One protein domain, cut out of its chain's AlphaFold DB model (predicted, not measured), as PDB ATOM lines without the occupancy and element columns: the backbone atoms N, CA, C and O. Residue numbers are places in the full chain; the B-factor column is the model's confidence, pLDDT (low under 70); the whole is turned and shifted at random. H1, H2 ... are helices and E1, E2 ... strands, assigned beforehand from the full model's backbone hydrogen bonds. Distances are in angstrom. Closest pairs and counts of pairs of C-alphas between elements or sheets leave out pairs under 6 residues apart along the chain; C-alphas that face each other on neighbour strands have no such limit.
ATOM      1  N   HIS A   3      42.735   6.799  32.697       92.12
ATOM      2  CA  HIS A   3      41.821   6.547  31.574       92.12
ATOM      3  C   HIS A   3      42.109   5.164  31.011       92.12
ATOM      4  O   HIS A   3      43.088   4.990  30.293       92.12
ATOM      5  N   LEU A   4      41.272   4.183  31.351       92.31
ATOM      6  CA  LEU A   4      41.545   2.781  31.051       92.31
ATOM      7  C   LEU A   4      41.074   2.392  29.652       92.31
ATOM      8  O   LEU A   4      39.879   2.379  29.367       92.31
ATOM      9  N   GLN A   5      42.021   1.967  28.827       94.62
ATOM     10  CA  GLN A   5      41.768   1.305  27.554       94.62
ATOM     11  C   GLN A   5      42.342  -0.108  27.582       94.62
ATOM     12  O   GLN A   5      43.461  -0.329  28.052       94.62
ATOM     13  N   VAL A   6      41.580  -1.064  27.055       93.75
ATOM     14  CA  VAL A   6      42.009  -2.455  26.916       93.75
ATOM     15  C   VAL A   6      42.218  -2.768  25.447       93.75
ATOM     16  O   VAL A   6      41.302  -2.651  24.631       93.75
ATOM     17  N   TYR A   7      43.432  -3.197  25.116       95.56
ATOM     18  CA  TYR A   7      43.792  -3.641  23.776       95.56
ATOM     19  C   TYR A   7      44.086  -5.131  23.772       95.56
ATOM     20  O   TYR A   7      44.692  -5.655  24.702       95.56
ATOM     21  N   PHE A   8      43.762  -5.793  22.670       95.31
ATOM     22  CA  PHE A   8      44.361  -7.074  22.345       95.31
ATOM     23  C   PHE A   8      45.527  -6.869  21.387       95.31
ATOM     24  O   PHE A   8      45.482  -6.032  20.483       95.31
ATOM     25  N   GLU A   9      46.597  -7.621  21.611       95.38
ATOM     26  CA  GLU A   9      47.832  -7.553  20.846       95.38
ATOM     27  C   GLU A   9      48.194  -8.940  20.314       95.38
ATOM     28  O   GLU A   9      48.133  -9.940  21.032       95.38
ATOM     29  N   ARG A  10      48.623  -8.994  19.051       92.38
ATOM     30  CA  ARG A  10      49.228 -10.185  18.453       92.38
ATOM     31  C   ARG A  10      50.523  -9.861  17.735       92.38
ATOM     32  O   ARG A  10      50.660  -8.779  17.161       92.38
ATOM     33  N   TYR A  11      51.437 -10.822  17.674       90.81
ATOM     34  CA  TYR A  11      52.629 -10.712  16.844       90.81
ATOM     35  C   TYR A  11      52.362 -11.232  15.424       90.81
ATOM     36  O   TYR A  11      52.100 -12.413  15.200       90.81
ATOM     37  N   CYS A  12      52.448 -10.360  14.418       89.50
ATOM     38  CA  CYS A  12      52.346 -10.776  13.024       89.50
ATOM     39  C   CYS A  12      53.673 -11.389  12.565       89.50
ATOM     40  O   CYS A  12      54.641 -10.672  12.310       89.50
ATOM     41  N   ARG A  13      53.706 -12.712  12.383       85.94
ATOM     42  CA  ARG A  13      54.920 -13.437  11.963       85.94
ATOM     43  C   ARG A  13      55.421 -13.049  10.567       85.94
ATOM     44  O   ARG A  13      56.625 -13.070  10.340       85.94
ATOM     45  N   LYS A  14      54.525 -12.632   9.660       84.88
ATOM     46  CA  LYS A  14      54.889 -12.167   8.307       84.88
ATOM     47  C   LYS A  14      55.585 -10.807   8.325       84.88
ATOM     48  O   LYS A  14      56.640 -10.645   7.728       84.88
ATOM     49  N   CYS A  15      55.009  -9.834   9.031       88.06
ATOM     50  CA  CYS A  15      55.536  -8.465   9.082       88.06
ATOM     51  C   CYS A  15      56.539  -8.238  10.217       88.06
ATOM     52  O   CYS A  15      57.125  -7.162  10.286       88.06
ATOM     53  N   ARG A  16      56.698  -9.215  11.120       88.31
ATOM     54  CA  ARG A  16      57.509  -9.133  12.345       88.31
ATOM     55  C   ARG A  16      57.178  -7.910  13.208       88.31
ATOM     56  O   ARG A  16      58.057  -7.273  13.781       88.31
ATOM     57  N   LYS A  17      55.893  -7.561  13.276       90.94
ATOM     58  CA  LYS A  17      55.369  -6.405  14.019       90.94
ATOM     59  C   LYS A  17      54.145  -6.800  14.824       90.94
ATOM     60  O   LYS A  17      53.390  -7.682  14.412       90.94
ATOM     61  N   TYR A  18      53.925  -6.108  15.933       92.38
ATOM     62  CA  TYR A  18      52.712  -6.266  16.718       92.38
ATOM     63  C   TYR A  18      51.542  -5.528  16.067       92.38
ATOM     64  O   TYR A  18      51.667  -4.370  15.671       92.38
ATOM     65  N   ALA A  19      50.410  -6.214  15.945       93.69
ATOM     66  CA  ALA A  19      49.127  -5.618  15.610       93.69
ATOM     67  C   ALA A  19      48.314  -5.494  16.898       93.69
ATOM     68  O   ALA A  19      48.246  -6.447  17.676       93.69
ATOM     69  N   ARG A  20      47.723  -4.318  17.120       94.50
ATOM     70  CA  ARG A  20      46.904  -4.014  18.294       94.50
ATOM     71  C   ARG A  20      45.508  -3.623  17.853       94.50
ATOM     72  O   ARG A  20      45.359  -2.916  16.860       94.50
ATOM     73  N   GLN A  21      44.519  -4.046  18.619       94.56
ATOM     74  CA  GLN A  21      43.127  -3.679  18.423       94.56
ATOM     75  C   GLN A  21      42.550  -3.220  19.755       94.56
ATOM     76  O   GLN A  21      42.674  -3.926  20.752       94.56
ATOM     77  N   LEU A  22      41.953  -2.025  19.770       94.19
ATOM     78  CA  LEU A  22      41.195  -1.548  20.923       94.19
ATOM     79  C   LEU A  22      39.951  -2.424  21.059       94.19
ATOM     80  O   LEU A  22      39.196  -2.571  20.099       94.19
ATOM     81  N   VAL A  23      39.771  -3.015  22.234       92.19
ATOM     82  CA  VAL A  23      38.635  -3.890  22.533       92.19
ATOM     83  C   VAL A  23      37.568  -3.092  23.259       92.19
ATOM     84  O   VAL A  23      36.410  -3.107  22.858       92.19
ATOM     85  N   VAL A  24      37.974  -2.362  24.302       92.88
ATOM     86  CA  VAL A  24      37.088  -1.524  25.113       92.88
ATOM     87  C   VAL A  24      37.838  -0.291  25.598       92.88
ATOM     88  O   VAL A  24      39.005  -0.367  25.986       92.88
ATOM     89  N   ASP A  25      37.137   0.838  25.612       92.88
ATOM     90  CA  ASP A  25      37.539   2.060  26.297       92.88
ATOM     91  C   ASP A  25      36.570   2.300  27.464       92.88
ATOM     92  O   ASP A  25      35.382   2.535  27.251       92.88
ATOM     93  N   TYR A  26      37.066   2.200  28.697       89.44
ATOM     94  CA  TYR A  26      36.268   2.416  29.909       89.44
ATOM     95  C   TYR A  26      36.196   3.892  30.322       89.44
ATOM     96  O   TYR A  26      35.548   4.224  31.320       89.44
ATOM     97  N   GLY A  27      36.857   4.781  29.581       90.69
ATOM     98  CA  GLY A  27      36.933   6.197  29.891       90.69
ATOM     99  C   GLY A  27      37.754   6.480  31.146       90.69
ATOM    100  O   GLY A  27      38.656   5.732  31.533       90.69
ATOM    101  N   THR A  28      37.442   7.604  31.793       91.31
ATOM    102  CA  THR A  28      38.082   7.983  33.056       91.31
ATOM    103  C   THR A  28      37.525   7.145  34.202       91.31
ATOM    104  O   THR A  28      36.322   7.133  34.440       91.31
ATOM    105  N   ILE A  29      38.429   6.510  34.938       88.25
ATOM    106  CA  ILE A  29      38.157   5.744  36.146       88.25
ATOM    107  C   ILE A  29      38.771   6.475  37.344       88.25
ATOM    108  O   ILE A  29      39.899   6.992  37.282       88.25
ATOM    109  N   ASN A  30      38.013   6.556  38.436       84.94
ATOM    110  CA  ASN A  30      38.384   7.350  39.602       84.94
ATOM    111  C   ASN A  30      39.342   6.602  40.539       84.94
ATOM    112  O   ASN A  30      40.282   7.227  41.046       84.94
ATOM    113  N   SER A  31      39.171   5.283  40.688       80.81
ATOM    114  CA  SER A  31      39.972   4.398  41.547       80.81
ATOM    115  C   SER A  31      40.389   3.098  40.838       80.81
ATOM    116  O   SER A  31      39.872   2.764  39.775       80.81
ATOM    117  N   LEU A  32      41.342   2.358  41.417       76.62
ATOM    118  CA  LEU A  32      41.702   1.018  40.931       76.62
ATOM    119  C   LEU A  32      40.589  -0.006  41.200       76.62
ATOM    120  O   LEU A  32      40.318  -0.831  40.340       76.62
ATOM    121  N   GLU A  33      39.870   0.108  42.318       76.25
ATOM    122  CA  GLU A  33      38.715  -0.754  42.621       76.25
ATOM    123  C   GLU A  33      37.604  -0.627  41.569       76.25
ATOM    124  O   GLU A  33      37.016  -1.624  41.156       76.25
ATOM    125  N   GLU A  34      37.336   0.591  41.085       81.19
ATOM    126  CA  GLU A  34      36.368   0.807  40.004       81.19
ATOM    127  C   GLU A  34      36.859   0.179  38.686       81.19
ATOM    128  O   GLU A  34      36.054  -0.323  37.898       81.19
ATOM    129  N   ALA A  35      38.176   0.174  38.442       80.44
ATOM    130  CA  ALA A  35      38.760  -0.504  37.287       80.44
ATOM    131  C   ALA A  35      38.576  -2.022  37.388       80.44
ATOM    132  O   ALA A  35      38.065  -2.624  36.444       80.44
ATOM    133  N   ASP A  36      38.907  -2.618  38.532       77.69
ATOM    134  CA  ASP A  36      38.779  -4.058  38.760       77.69
ATOM    135  C   ASP A  36      37.321  -4.519  38.666       77.69
ATOM    136  O   ASP A  36      37.033  -5.506  37.991       77.69
ATOM    137  N   GLN A  37      36.373  -3.767  39.234       78.38
ATOM    138  CA  GLN A  37      34.945  -4.073  39.087       78.38
ATOM    139  C   GLN A  37      34.481  -4.023  37.628       78.38
ATOM    140  O   GLN A  37      33.729  -4.894  37.187       78.38
ATOM    141  N   LYS A  38      34.900  -3.012  36.854       80.31
ATOM    142  CA  LYS A  38      34.517  -2.907  35.436       80.31
ATOM    143  C   LYS A  38      35.128  -4.021  34.595       80.31
ATOM    144  O   LYS A  38      34.450  -4.545  33.714       80.31
ATOM    145  N   LEU A  39      36.377  -4.389  34.871       80.81
ATOM    146  CA  LEU A  39      37.066  -5.482  34.191       80.81
ATOM    147  C   LEU A  39      36.451  -6.843  34.537       80.81
ATOM    148  O   LEU A  39      36.187  -7.626  33.630       80.81
ATOM    149  N   GLY A  40      36.169  -7.102  35.815       72.69
ATOM    150  CA  GLY A  40      35.594  -8.368  36.280       72.69
ATOM    151  C   GLY A  40      34.163  -8.616  35.796       72.69
ATOM    152  O   GLY A  40      33.771  -9.760  35.592       72.69
ATOM    153  N   ASN A  41      33.390  -7.555  35.551       69.44
ATOM    154  CA  ASN A  41      31.998  -7.660  35.100       69.44
ATOM    155  C   ASN A  41      31.831  -7.715  33.574       69.44
ATOM    156  O   ASN A  41      30.700  -7.815  33.092       69.44
ATOM    157  N   HIS A  42      32.915  -7.627  32.798       76.56
ATOM    158  CA  HIS A  42      32.825  -7.517  31.346       76.56
ATOM    159  C   HIS A  42      33.525  -8.673  30.630       76.56
ATOM    160  O   HIS A  42      34.749  -8.773  30.589       76.56
ATOM    161  N   ASN A  43      32.726  -9.512  29.971       80.62
ATOM    162  CA  ASN A  43      33.238 -10.540  29.072       80.62
ATOM    163  C   ASN A  43      33.721  -9.902  27.765       80.62
ATOM    164  O   ASN A  43      32.915  -9.470  26.941       80.62
ATOM    165  N   LEU A  44      35.038  -9.865  27.567       87.12
ATOM    166  CA  LEU A  44      35.646  -9.327  26.353       87.12
ATOM    167  C   LEU A  44      35.714 -10.411  25.264       87.12
ATOM    168  O   LEU A  44      36.417 -11.407  25.454       87.12
ATOM    169  N   PRO A  45      35.032 -10.248  24.115       87.12
ATOM    170  CA  PRO A  45      35.069 -11.244  23.053       87.12
ATOM    171  C   PRO A  45      36.469 -11.314  22.437       87.12
ATOM    172  O   PRO A  45      36.982 -10.337  21.889       87.12
ATOM    173  N   VAL A  46      37.086 -12.492  22.507       88.62
ATOM    174  CA  VAL A  46      38.391 -12.755  21.898       88.62
ATOM    175  C   VAL A  46      38.177 -13.120  20.434       88.62
ATOM    176  O   VAL A  46      37.550 -14.132  20.142       88.62
ATOM    177  N   MET A  47      38.689 -12.297  19.516       89.31
ATOM    178  CA  MET A  47      38.517 -12.449  18.065       89.31
ATOM    179  C   MET A  47      39.864 -12.318  17.337       89.31
ATOM    180  O   MET A  47      40.744 -11.609  17.836       89.31
ATOM    181  N   PRO A  48      40.054 -12.951  16.160       90.25
ATOM    182  CA  PRO A  48      41.272 -12.787  15.374       90.25
ATOM    183  C   PRO A  48      41.524 -11.323  14.991       90.25
ATOM    184  O   PRO A  48      40.619 -10.617  14.551       90.25
ATOM    185  N   ILE A  49      42.775 -10.877  15.113       92.88
ATOM    186  CA  ILE A  49      43.195  -9.516  14.764       92.88
ATOM    187  C   ILE A  49      43.792  -9.515  13.360       92.88
ATOM    188  O   ILE A  49      44.736 -10.254  13.061       92.88
ATOM    189  N   LYS A  50      43.331  -8.609  12.499       92.56
ATOM    190  CA  LYS A  50      43.927  -8.406  11.175       92.56
ATOM    191  C   LYS A  50      45.206  -7.573  11.259       92.56
ATOM    192  O   LYS A  50      45.241  -6.520  11.888       92.56
ATOM    193  N   CYS A  51      46.285  -8.025  10.620       91.44
ATOM    194  CA  CYS A  51      47.506  -7.231  10.517       91.44
ATOM    195  C   CYS A  51      47.267  -6.090   9.520       91.44
ATOM    196  O   CYS A  51      46.955  -6.376   8.363       91.44
ATOM    197  N   PRO A  52      47.491  -4.823   9.903       90.94
ATOM    198  CA  PRO A  52      47.255  -3.693   9.009       90.94
ATOM    199  C   PRO A  52      48.222  -3.651   7.815       90.94
ATOM    200  O   PRO A  52      47.927  -2.998   6.824       90.94
ATOM    201  N   GLN A  53      49.372  -4.335   7.888       89.31
ATOM    202  CA  GLN A  53      50.385  -4.299   6.825       89.31
ATOM    203  C   GLN A  53      50.228  -5.409   5.777       89.31
ATOM    204  O   GLN A  53      50.415  -5.146   4.598       89.31
ATOM    205  N   CYS A  54      49.907  -6.642   6.181       87.62
ATOM    206  CA  CYS A  54      49.799  -7.780   5.252       87.62
ATOM    207  C   CYS A  54      48.411  -8.419   5.198       87.62
ATOM    208  O   CYS A  54      48.230  -9.418   4.511       87.62
ATOM    209  N   GLY A  55      47.447  -7.921   5.975       88.00
ATOM    210  CA  GLY A  55      46.088  -8.454   6.003       88.00
ATOM    211  C   GLY A  55      45.940  -9.849   6.612       88.00
ATOM    212  O   GLY A  55      44.816 -10.330   6.672       88.00
ATOM    213  N   SER A  56      47.019 -10.492   7.082       87.06
ATOM    214  CA  SER A  56      46.910 -11.777   7.791       87.06
ATOM    215  C   SER A  56      46.013 -11.641   9.019       87.06
ATOM    216  O   SER A  56      45.987 -10.579   9.640       87.06
ATOM    217  N   GLU A  57      45.332 -12.708   9.408       89.25
ATOM    218  CA  GLU A  57      44.488 -12.762  10.604       89.25
ATOM    219  C   GLU A  57      44.979 -13.893  11.500       89.25
ATOM    220  O   GLU A  57      45.346 -14.960  11.011       89.25
ATOM    221  N   ASP A  58      45.072 -13.627  12.801       88.19
ATOM    222  CA  ASP A  58      45.439 -14.632  13.800       88.19
ATOM    223  C   ASP A  58      44.894 -14.222  15.172       88.19
ATOM    224  O   ASP A  58      44.551 -13.055  15.382       88.19
ATOM    225  N   TRP A  59      44.821 -15.170  16.099       90.38
ATOM    226  CA  TRP A  59      44.316 -14.938  17.452       90.38
ATOM    227  C   TRP A  59      45.255 -14.023  18.263       90.38
ATOM    228  O   TRP A  59      46.472 -14.044  18.053       90.38
ATOM    229  N   PRO A  60      44.724 -13.187  19.176       92.50
ATOM    230  CA  PRO A  60      45.547 -12.353  20.044       92.50
ATOM    231  C   PRO A  60      46.373 -13.176  21.029       92.50
ATOM    232  O   PRO A  60      45.950 -14.223  21.494       92.50
ATOM    233  N   GLU A  61      47.561 -12.705  21.378       90.81
ATOM    234  CA  GLU A  61      48.436 -13.390  22.338       90.81
ATOM    235  C   GLU A  61      48.435 -12.690  23.701       90.81
ATOM    236  O   GLU A  61      48.692 -13.329  24.722       90.81
ATOM    237  N   TYR A  62      48.134 -11.387  23.725       94.06
ATOM    238  CA  TYR A  62      48.189 -10.566  24.928       94.06
ATOM    239  C   TYR A  62      46.986  -9.634  25.057       94.06
ATOM    240  O   TYR A  62      46.498  -9.094  24.063       94.06
ATOM    241  N   ALA A  63      46.578  -9.393  26.300       93.12
ATOM    242  CA  ALA A  63      45.746  -8.273  26.707       93.12
ATOM    243  C   ALA A  63      46.642  -7.172  27.289       93.12
ATOM    244  O   ALA A  63      47.519  -7.441  28.114       93.12
ATOM    245  N   LEU A  64      46.444  -5.936  26.840       93.94
ATOM    246  CA  LEU A  64      47.172  -4.757  27.294       93.94
ATOM    247  C   LEU A  64      46.214  -3.821  28.019       93.94
ATOM    248  O   LEU A  64      45.220  -3.389  27.434       93.94
ATOM    249  N   PHE A  65      46.569  -3.447  29.241       91.06
ATOM    250  CA  PHE A  65      45.870  -2.430  30.013       91.06
ATOM    251  C   PHE A  65      46.659  -1.124  29.916       91.06
ATOM    252  O   PHE A  65      47.833  -1.046  30.299       91.06
ATOM    253  N   HIS A  66      46.037  -0.121  29.307       92.50
ATOM    254  CA  HIS A  66      46.671   1.128  28.914       92.50
ATOM    255  C   HIS A  66      45.990   2.315  29.595       92.50
ATOM    256  O   HIS A  66      44.765   2.409  29.594       92.50
ATOM    257  N   ASP A  67      46.789   3.220  30.160       91.94
ATOM    258  CA  ASP A  67      46.326   4.522  30.637       91.94
ATOM    259  C   ASP A  67      46.500   5.560  29.523       91.94
ATOM    260  O   ASP A  67      47.611   6.041  29.279       91.94
ATOM    261  N   ALA A  68      45.397   5.924  28.867       92.12
ATOM    262  CA  ALA A  68      45.387   6.855  27.741       92.12
ATOM    263  C   ALA A  68      45.815   8.279  28.135       92.12
ATOM    264  O   ALA A  68      46.338   9.018  27.303       92.12
ATOM    265  N   ARG A  69      45.659   8.675  29.411       89.75
ATOM    266  CA  ARG A  69      46.096  10.001  29.890       89.75
ATOM    267  C   ARG A  69      47.612  10.110  29.960       89.75
ATOM    268  O   ARG A  69      48.170  11.157  29.649       89.75
ATOM    269  N   LYS A  70      48.267   9.039  30.411       89.56
ATOM    270  CA  LYS A  70      49.729   8.970  30.560       89.56
ATOM    271  C   LYS A  70      50.416   8.346  29.348       89.56
ATOM    272  O   LYS A  70      51.642   8.310  29.312       89.56
ATOM    273  N   ASN A  71      49.636   7.856  28.384       89.25
ATOM    274  CA  ASN A  71      50.095   7.103  27.224       89.25
ATOM    275  C   ASN A  71      51.048   5.958  27.619       89.25
ATOM    276  O   ASN A  71      52.130   5.789  27.056       89.25
ATOM    277  N   PHE A  72      50.658   5.184  28.633       90.38
ATOM    278  CA  PHE A  72      51.493   4.135  29.211       90.38
ATOM    279  C   PHE A  72      50.708   2.839  29.408       90.38
ATOM    280  O   PHE A  72      49.609   2.834  29.959       90.38
ATOM    281  N   THR A  73      51.290   1.722  28.973       90.00
ATOM    282  CA  THR A  73      50.767   0.380  29.252       90.00
ATOM    283  C   THR A  73      51.368  -0.119  30.554       90.00
ATOM    284  O   THR A  73      52.558  -0.419  30.608       90.00
ATOM    285  N   PHE A  74      50.540  -0.216  31.587       87.25
ATOM    286  CA  PHE A  74      50.980  -0.633  32.916       87.25
ATOM    287  C   PHE A  74      50.916  -2.146  33.114       87.25
ATOM    288  O   PHE A  74      51.576  -2.667  34.007       87.25
ATOM    289  N   GLN A  75      50.173  -2.861  32.265       88.12
ATOM    290  CA  GLN A  75      50.077  -4.309  32.356       88.12
ATOM    291  C   GLN A  75      49.903  -4.951  30.976       88.12
ATOM    292  O   GLN A  75      49.143  -4.475  30.129       88.12
ATOM    293  N   ARG A  76      50.633  -6.047  30.755       91.62
ATOM    294  CA  ARG A  76      50.592  -6.883  29.551       91.62
ATOM    295  C   ARG A  76      50.472  -8.338  29.987       91.62
ATOM    296  O   ARG A  76      51.454  -8.921  30.433       91.62
ATOM    297  N   VAL A  77      49.275  -8.902  29.864       89.38
ATOM    298  CA  VAL A  77      48.945 -10.266  30.309       89.38
ATOM    299  C   VAL A  77      48.830 -11.172  29.096       89.38
ATOM    300  O   VAL A  77      48.262 -10.778  28.081       89.38
ATOM    301  N   ARG A  78      49.381 -12.381  29.181       89.38
ATOM    302  CA  ARG A  78      49.250 -13.386  28.121       89.38
ATOM    303  C   ARG A  78      47.872 -14.040  28.208       89.38
ATOM    304  O   ARG A  78      47.449 -14.421  29.290       89.38
ATOM    305  N   ILE A  79      47.192 -14.170  27.074       89.75
ATOM    306  CA  ILE A  79      45.859 -14.779  26.984       89.75
ATOM    307  C   ILE A  79      46.000 -16.283  26.715       89.75
ATOM    308  O   ILE A  79      46.924 -16.715  26.020       89.75
ATOM    309  N   GLY A  80      45.069 -17.080  27.239       82.94
ATOM    310  CA  GLY A  80      45.034 -18.524  27.027       82.94
ATOM    311  C   GLY A  80      46.062 -19.269  27.869       82.94
ATOM    312  O   GLY A  80      46.600 -20.281  27.412       82.94
TER     313      GLY A  80
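AT A GLANCE: This is residues 3 to 80 of the 327 residues of an uncharacterized protein of Fervidicola ferrireducens (UniProt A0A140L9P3). A twisted sheet of two hairpins, a long one of E1 and E2 and a shorter one of E3 and E4, makes the body, and the short helix H1 sits at one end of it. From H1 the unnamed stretch of residues 41 to 61 runs back along the length of the long hairpin towards its turn at residues 13 to 16, folds over in a loop there and leads into E3. The 78 printed residues hold four named strands and one named helix, in the order E1, E2, H1, E3, E4; the sheet's order is E2, E1, E3, E4, antiparallel throughout, and the class is mostly strand. The whole is compact, with a radius of gyration of the C-alphas of 13.3 A, yet elongated, spanning 40 by 25 by 17 A.

IN THESE COORDINATES: E1, residues 3 to 12, begins at C-alpha 3 (41.821, 6.547, 31.574) and is 27.5 A long. E2, residues 17 to 29, is the longest strand, 30.6 A from first to last C-alpha, and bends by 65 degrees at residue 26. H1, residues 32 to 40, begins at C-alpha 32 (41.702, 1.018, 40.931) and measures 12.1 A. E3, residues 62 to 67, measures 16.2 A. E4, residues 72 to 78, measures 17.7 A and ends at C-alpha 78 (49.250, -13.386, 28.121).

HOW THE PARTS SIT: E1 and E2 form a hairpin, their directions 167 degrees apart, with N 8 and O 21 at 2.9 A and N 19 and O 10 at 2.8 A, within hydrogen-bond range. On the other side of E1 is E3, antiparallel at 147 degrees, with N 64 and O 7 at 2.8 A. E3 and E4 form the second hairpin, at 161 degrees, with N 63 and O 77 at 2.8 A. E2 and E4 are the edge strands and are apart. H1 is on the sheet but only grazes it, with residues 35 to 39; the closest C-alphas of H1 and E2 are those of Ala 35 and Ile 29, 6.4 A apart. In H1 every O i to N i+4 pair is within hydrogen-bond range. E2, H1 and E3 form a split strand-helix-strand unit, two strands running the same way with a helix between them in the chain and E1 between them in the sheet; its crossover is right-handed.

THE WHOLE: The C-alphas farthest apart are those of Lys 14 and Asn 30, at 40.4 A. The printed part has no cut. The link from H1 to E3, 21 residues, is long; the other three are tight. Within it, residues 49 to 50 pair with residues 57 to 58, antiparallel. The mean pLDDT of the printed part is 88.5, and residue 41 alone is under 70.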